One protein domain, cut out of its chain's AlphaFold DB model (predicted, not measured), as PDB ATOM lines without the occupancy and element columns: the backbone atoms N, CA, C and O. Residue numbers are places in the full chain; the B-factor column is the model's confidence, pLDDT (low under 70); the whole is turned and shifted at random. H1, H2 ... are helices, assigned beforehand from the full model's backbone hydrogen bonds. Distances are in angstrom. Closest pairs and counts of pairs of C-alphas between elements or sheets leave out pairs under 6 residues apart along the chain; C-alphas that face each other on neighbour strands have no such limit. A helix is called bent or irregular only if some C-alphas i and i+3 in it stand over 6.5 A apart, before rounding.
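Overview. This is residues 14 to 65 of the 90 residues of the protein "HTH_Tnp_Tc3_2 domain-containing protein" of Araneus ventricosus (UniProt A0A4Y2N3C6). Two separate helices, H2 and H3, are strung far apart on a long open link, residues 33 to 47, with the small helix H1 before H2 and a short tail, residues 61 to 65, after H3. No helix packs on another, and there is no common core; the link between H2 and H3 makes much of the length. The printed part has 52 residues, with three named helices in the order H1, H2, H3 and no named strand, and its class is all helix. It is extended, with a radius of gyration of the C-alphas of 19.7 A, and the C-alphas span 54 by 23 by 18 A.

Along the chain. H1 is residues 14 to 17, Arg 14 to Val 17, and begins at C-alpha 14 at (-5.925, -17.076, 12.531). H2 is residues 23 to 32, Gln 23 to Gln 32, and measures 14.3 A from first to last C-alpha; C-alpha 23 stands at (-6.802, -28.835, 14.733). H3, the longest helix with 13 residues, is residues 48 to 60, Pro 48 to Ala 60, and measures 18.6 A from first to last C-alpha. It ends at C-alpha 60 at (2.542, 5.828, 47.540). None of the three helices is bent or irregular.

Arrangement. H1 and H2 follow each other over a tight link of 5 residues, yet they are apart, with no C-alpha of the one within 8 A of the other. H2 and H3 are apart too, with a long link of 15 residues between them. H1 and H3 are also apart. Residues 14 to 26, of which 14 to 17 belong to H1 and 23 to 26 to H2, stand free, with no C-alpha 8 or more apart along the chain within 10 A. Residues 37 to 45 of the long link stand free as well, and so do residues 55 to 65, of which 55 to 60 belong to H3. In H2 and H3 every pair of O of residue i and N of residue i+4 is within hydrogen-bond range. H1, with 4 residues, is too short for such a pair, and its one pair of O of residue i and N of residue i+3 is not within range.

Size, cuts and confidence. The outline is a rod, and the two C-alphas farthest apart, those of Ala 22 and Arg 65, are 55.3 A from each other. The first and last printed C-alphas, of Arg 14 and Arg 65, are 48.9 A apart. The printed part has no cut. The mean pLDDT of the printed part is 85.6, and one printed residue, Gly 18, is under 70; the mean is 73 for H1 and 95 for H3.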
ATOM      1  N   ARG A  14      -5.488 -16.742  13.899       70.94
ATOM      2  CA  ARG A  14      -5.925 -17.076  12.531       70.94
ATOM      3  C   ARG A  14      -5.582 -15.976  11.528       70.94
ATOM      4  O   ARG A  14      -5.107 -16.296  10.444       70.94
ATOM      5  N   ALA A  15      -5.786 -14.711  11.896       73.94
ATOM      6  CA  ALA A  15      -5.464 -13.569  11.047       73.94
ATOM      7  C   ALA A  15      -3.956 -13.472  10.757       73.94
ATOM      8  O   ALA A  15      -3.572 -13.235   9.617       73.94
ATOM      9  N   ALA A  16      -3.104 -13.717  11.757       72.81
ATOM     10  CA  ALA A  16      -1.651 -13.661  11.596       72.81
ATOM     11  C   ALA A  16      -1.070 -14.854  10.818       72.81
ATOM     12  O   ALA A  16      -0.096 -14.702  10.087       72.81
ATOM     13  N   VAL A  17      -1.635 -16.054  10.993       74.88
ATOM     14  CA  VAL A  17      -1.110 -17.290  10.385       74.88
ATOM     15  C   VAL A  17      -1.575 -17.463   8.934       74.88
ATOM     16  O   VAL A  17      -0.943 -18.203   8.179       74.88
ATOM     17  N   GLY A  18      -2.672 -16.805   8.532       67.25
ATOM     18  CA  GLY A  18      -3.150 -16.744   7.143       67.25
ATOM     19  C   GLY A  18      -3.526 -18.094   6.517       67.25
ATOM     20  O   GLY A  18      -3.873 -18.159   5.343       67.25
ATOM     21  N   THR A  19      -3.456 -19.185   7.283       72.81
ATOM     22  CA  THR A  19      -3.653 -20.555   6.810       72.81
ATOM     23  C   THR A  19      -4.542 -21.328   7.774       72.81
ATOM     24  O   THR A  19      -4.384 -21.281   8.998       72.81
ATOM     25  N   THR A  20      -5.498 -22.067   7.212       73.38
ATOM     26  CA  THR A  20      -6.367 -22.959   7.981       73.38
ATOM     27  C   THR A  20      -5.583 -24.217   8.325       73.38
ATOM     28  O   THR A  20      -5.443 -25.133   7.520       73.38
ATOM     29  N   VAL A  21      -5.023 -24.252   9.530       77.62
ATOM     30  CA  VAL A  21      -4.298 -25.418  10.041       77.62
ATOM     31  C   VAL A  21      -5.294 -26.395  10.661       77.62
ATOM     32  O   VAL A  21      -6.130 -26.006  11.478       77.62
ATOM     33  N   ALA A  22      -5.187 -27.682  10.322       84.50
ATOM     34  CA  ALA A  22      -5.985 -28.719  10.965       84.50
ATOM     35  C   ALA A  22      -5.776 -28.705  12.491       84.50
ATOM     36  O   ALA A  22      -4.642 -28.603  12.975       84.50
ATOM     37  N   GLN A  23      -6.854 -28.872  13.264       83.44
ATOM     38  CA  GLN A  23      -6.802 -28.835  14.733       83.44
ATOM     39  C   GLN A  23      -5.753 -29.793  15.322       83.44
ATOM     40  O   GLN A  23      -5.083 -29.457  16.296       83.44
ATOM     41  N   ARG A  24      -5.561 -30.965  14.701       88.75
ATOM     42  CA  ARG A  24      -4.544 -31.951  15.101       88.75
ATOM     43  C   ARG A  24      -3.129 -31.377  15.038       88.75
ATOM     44  O   ARG A  24      -2.364 -31.530  15.987       88.75
ATOM     45  N   THR A  25      -2.794 -30.690  13.950       88.44
ATOM     46  CA  THR A  25      -1.484 -30.059  13.760       88.44
ATOM     47  C   THR A  25      -1.280 -28.920  14.756       88.44
ATOM     48  O   THR A  25      -0.211 -28.819  15.355       88.44
ATOM     49  N   ALA A  26      -2.319 -28.115  15.005       83.75
ATOM     50  CA  ALA A  26      -2.278 -27.068  16.024       83.75
ATOM     51  C   ALA A  26      -2.034 -27.648  17.431       83.75
ATOM     52  O   ALA A  26      -1.131 -27.197  18.133       83.75
ATOM     53  N   ARG A  27      -2.764 -28.704  17.819       85.69
ATOM     54  CA  ARG A  27      -2.582 -29.394  19.107       85.69
ATOM     55  C   ARG A  27      -1.168 -29.949  19.267       85.69
ATOM     56  O   ARG A  27      -0.556 -29.749  20.310       85.69
ATOM     57  N   ASN A  28      -0.642 -30.619  18.243       90.06
ATOM     58  CA  ASN A  28       0.696 -31.209  18.292       90.06
ATOM     59  C   ASN A  28       1.783 -30.139  18.470       90.06
ATOM     60  O   ASN A  28       2.679 -30.324  19.288       90.06
ATOM     61  N   ARG A  29       1.666 -28.997  17.779       88.06
ATOM     62  CA  ARG A  29       2.590 -27.864  17.946       88.06
ATOM     63  C   ARG A  29       2.511 -27.244  19.344       88.06
ATOM     64  O   ARG A  29       3.546 -26.942  19.927       88.06
ATOM     65  N   LEU A  30       1.308 -27.094  19.908       88.25
ATOM     66  CA  LEU A  30       1.140 -26.614  21.288       88.25
ATOM     67  C   LEU A  30       1.791 -27.567  22.301       88.25
ATOM     68  O   LEU A  30       2.474 -27.106  23.210       88.25
ATOM     69  N   LEU A  31       1.636 -28.883  22.113       88.88
ATOM     70  CA  LEU A  31       2.278 -29.896  22.959       88.88
ATOM     71  C   LEU A  31       3.807 -29.870  22.837       88.88
ATOM     72  O   LEU A  31       4.485 -29.908  23.860       88.88
ATOM     73  N   GLN A  32       4.346 -29.751  21.618       92.69
ATOM     74  CA  GLN A  32       5.788 -29.589  21.382       92.69
ATOM     75  C   GLN A  32       6.341 -28.341  22.084       92.69
ATOM     76  O   GLN A  32       7.404 -28.398  22.691       92.69
ATOM     77  N   GLY A  33       5.593 -27.234  22.053       91.06
ATOM     78  CA  GLY A  33       5.931 -25.998  22.762       91.06
ATOM     79  C   GLY A  33       5.608 -26.002  24.261       91.06
ATOM     80  O   GLY A  33       5.722 -24.957  24.893       91.06
ATOM     81  N   GLN A  34       5.164 -27.132  24.831       90.81
ATOM     82  CA  GLN A  34       4.747 -27.271  26.236       90.81
ATOM     83  C   GLN A  34       3.650 -26.279  26.674       90.81
ATOM     84  O   GLN A  34       3.466 -25.990  27.859       90.81
ATOM     85  N   LEU A  35       2.870 -25.777  25.717       87.25
ATOM     86  CA  LEU A  35       1.771 -24.859  25.962       87.25
ATOM     87  C   LEU A  35       0.534 -25.653  26.378       87.25
ATOM     88  O   LEU A  35       0.055 -26.534  25.661       87.25
ATOM     89  N   ARG A  36      -0.010 -25.321  27.549       84.00
ATOM     90  CA  ARG A  36      -1.255 -25.899  28.067       84.00
ATOM     91  C   ARG A  36      -2.340 -24.838  28.119       84.00
ATOM     92  O   ARG A  36      -2.092 -23.713  28.550       84.00
ATOM     93  N   ALA A  37      -3.553 -25.221  27.731       81.00
ATOM     94  CA  ALA A  37      -4.720 -24.377  27.928       81.00
ATOM     95  C   ALA A  37      -4.941 -24.137  29.430       81.00
ATOM     96  O   ALA A  37      -4.822 -25.054  30.244       81.00
ATOM     97  N   ARG A  38      -5.265 -22.897  29.796       83.25
ATOM     98  CA  ARG A  38      -5.671 -22.517  31.152       83.25
ATOM     99  C   ARG A  38      -6.951 -21.706  31.062       83.25
ATOM    100  O   ARG A  38      -7.081 -20.865  30.172       83.25
ATOM    101  N   ARG A  39      -7.879 -21.937  31.991       82.31
ATOM    102  CA  ARG A  39      -9.024 -21.041  32.169       82.31
ATOM    103  C   ARG A  39      -8.479 -19.701  32.680       82.31
ATOM    104  O   ARG A  39      -7.755 -19.716  33.679       82.31
ATOM    105  N   PRO A  40      -8.764 -18.567  32.016       75.38
ATOM    106  CA  PRO A  40      -8.374 -17.272  32.550       75.38
ATOM    107  C   PRO A  40      -9.053 -17.068  33.905       75.38
ATOM    108  O   PRO A  40     -10.202 -17.470  34.101       75.38
ATOM    109  N   VAL A  41      -8.330 -16.459  34.843       80.12
ATOM    110  CA  VAL A  41      -8.925 -16.025  36.109       80.12
ATOM    111  C   VAL A  41     -10.026 -15.023  35.775       80.12
ATOM    112  O   VAL A  41      -9.819 -14.128  34.953       80.12
ATOM    113  N   SER A  42     -11.202 -15.194  36.378       81.25
ATOM    114  CA  SER A  42     -12.282 -14.216  36.285       81.25
ATOM    115  C   SER A  42     -11.815 -12.919  36.944       81.25
ATOM    116  O   SER A  42     -11.838 -12.792  38.167       81.25
ATOM    117  N   CYS A  43     -11.345 -11.981  36.130       78.94
ATOM    118  CA  CYS A  43     -10.858 -10.687  36.575       78.94
ATOM    119  C   CYS A  43     -11.755  -9.588  36.020       78.94
ATOM    120  O   CYS A  43     -12.199  -9.651  34.873       78.94
ATOM    121  N   ILE A  44     -11.955  -8.541  36.816       83.94
ATOM    122  CA  ILE A  44     -12.493  -7.285  36.302       83.94
ATOM    123  C   ILE A  44     -11.441  -6.713  35.351       83.94
ATOM    124  O   ILE A  44     -10.302  -6.467  35.756       83.94
ATOM    125  N   LEU A  45     -11.812  -6.529  34.084       86.38
ATOM    126  CA  LEU A  45     -10.943  -5.887  33.109       86.38
ATOM    127  C   LEU A  45     -10.779  -4.418  33.496       86.38
ATOM    128  O   LEU A  45     -11.746  -3.661  33.567       86.38
ATOM    129  N   LEU A  46      -9.542  -4.023  33.778       88.31
ATOM    130  CA  LEU A  46      -9.206  -2.643  34.092       88.31
ATOM    131  C   LEU A  46      -8.820  -1.907  32.814       88.31
ATOM    132  O   LEU A  46      -8.077  -2.429  31.981       88.31
ATOM    133  N   THR A  47      -9.276  -0.665  32.689       92.06
ATOM    134  CA  THR A  47      -8.755   0.241  31.665       92.06
ATOM    135  C   THR A  47      -7.282   0.566  31.969       92.06
ATOM    136  O   THR A  47      -6.862   0.506  33.133       92.06
ATOM    137  N   PRO A  48      -6.473   0.954  30.967       93.00
ATOM    138  CA  PRO A  48      -5.083   1.358  31.196       93.00
ATOM    139  C   PRO A  48      -4.933   2.466  32.250       93.00
ATOM    140  O   PRO A  48      -3.988   2.447  33.042       93.00
ATOM    141  N   ASN A  49      -5.896   3.390  32.309       95.75
ATOM    142  CA  ASN A  49      -5.929   4.459  33.305       95.75
ATOM    143  C   ASN A  49      -6.131   3.898  34.718       95.75
ATOM    144  O   ASN A  49      -5.351   4.218  35.612       95.75
ATOM    145  N   HIS A  50      -7.085   2.978  34.910       93.62
ATOM    146  CA  HIS A  50      -7.286   2.314  36.204       93.62
ATOM    147  C   HIS A  50      -6.040   1.546  36.662       93.62
ATOM    148  O   HIS A  50      -5.691   1.587  37.842       93.62
ATOM    149  N   CYS A  51      -5.337   0.870  35.747       93.75
ATOM    150  CA  CYS A  51      -4.084   0.184  36.068       93.75
ATOM    151  C   CYS A  51      -3.017   1.152  36.596       93.75
ATOM    152  O   CYS A  51      -2.350   0.851  37.588       93.75
ATOM    153  N   ARG A  52      -2.866   2.313  35.946       96.62
ATOM    154  CA  ARG A  52      -1.904   3.342  36.347       96.62
ATOM    155  C   ARG A  52      -2.236   3.906  37.725       96.62
ATOM    156  O   ARG A  52      -1.400   3.811  38.618       96.62
ATOM    157  N   SER A  53      -3.466   4.376  37.925       96.88
ATOM    158  CA  SER A  53      -3.888   4.976  39.195       96.88
ATOM    159  C   SER A  53      -3.767   3.996  40.363       96.88
ATOM    160  O   SER A  53      -3.259   4.349  41.423       96.88
ATOM    161  N   ARG A  54      -4.156   2.724  40.170       95.19
ATOM    162  CA  ARG A  54      -3.985   1.692  41.208       95.19
ATOM    163  C   ARG A  54      -2.517   1.454  41.546       95.19
ATOM    164  O   ARG A  54      -2.191   1.257  42.713       95.19
ATOM    165  N   ARG A  55      -1.633   1.457  40.544       95.31
ATOM    166  CA  ARG A  55      -0.194   1.278  40.761       95.31
ATOM    167  C   ARG A  55       0.396   2.438  41.556       95.31
ATOM    168  O   ARG A  55       1.088   2.179  42.534       95.31
ATOM    169  N   GLU A  56       0.107   3.670  41.154       96.56
ATOM    170  CA  GLU A  56       0.576   4.883  41.833       96.56
ATOM    171  C   GLU A  56       0.100   4.909  43.289       96.56
ATOM    172  O   GLU A  56       0.904   5.089  44.202       96.56
ATOM    173  N   TRP A  57      -1.178   4.597  43.524       93.62
ATOM    174  CA  TRP A  57      -1.744   4.497  44.869       93.62
ATOM    175  C   TRP A  57      -1.038   3.452  45.741       93.62
ATOM    176  O   TRP A  57      -0.662   3.729  46.882       93.62
ATOM    177  N   CYS A  58      -0.819   2.246  45.205       92.81
ATOM    178  CA  CYS A  58      -0.111   1.186  45.920       92.81
ATOM    179  C   CYS A  58       1.341   1.564  46.227       92.81
ATOM    180  O   CYS A  58       1.831   1.240  47.305       92.81
ATOM    181  N   GLN A  59       2.027   2.233  45.299       93.94
ATOM    182  CA  GLN A  59       3.403   2.688  45.494       93.94
ATOM    183  C   GLN A  59       3.481   3.759  46.585       93.94
ATOM    184  O   GLN A  59       4.286   3.619  47.501       93.94
ATOM    185  N   ALA A  60       2.598   4.761  46.542       92.38
ATOM    186  CA  ALA A  60       2.542   5.828  47.540       92.38
ATOM    187  C   ALA A  60       2.275   5.301  48.958       92.38
ATOM    188  O   ALA A  60       2.779   5.847  49.934       92.38
ATOM    189  N   ARG A  61       1.507   4.211  49.083       88.88
ATOM    190  CA  ARG A  61       1.097   3.639  50.377       88.88
ATOM    191  C   ARG A  61       1.813   2.341  50.737       88.88
ATOM    192  O   ARG A  61       1.399   1.654  51.673       88.88
ATOM    193  N   ALA A  62       2.889   1.995  50.028       87.06
ATOM    194  CA  ALA A  62       3.606   0.735  50.221       87.06
ATOM    195  C   ALA A  62       4.174   0.583  51.643       87.06
ATOM    196  O   ALA A  62       4.382  -0.538  52.100       87.06
ATOM    197  N   HIS A  63       4.460   1.692  52.334       82.62
ATOM    198  CA  HIS A  63       5.117   1.702  53.649       82.62
ATOM    199  C   HIS A  63       4.193   2.182  54.783       82.62
ATOM    200  O   HIS A  63       4.586   2.176  55.947       82.62
ATOM    201  N   CYS A  64       2.929   2.499  54.482       77.19
ATOM    202  CA  CYS A  64       1.928   2.992  55.438       77.19
ATOM    203  C   CYS A  64       1.344   1.876  56.330       77.19
ATOM    204  O   CYS A  64       0.130   1.768  56.513       77.19
ATOM    205  N   ARG A  65       2.187   0.988  56.877       73.88
ATOM    206  CA  ARG A  65       1.741  -0.145  57.708       73.88
ATOM    207  C   ARG A  65       1.160   0.316  59.047       73.88
ATOM    208  O   ARG A  65       0.216  -0.303  59.529       73.88
TER     209      ARG A  65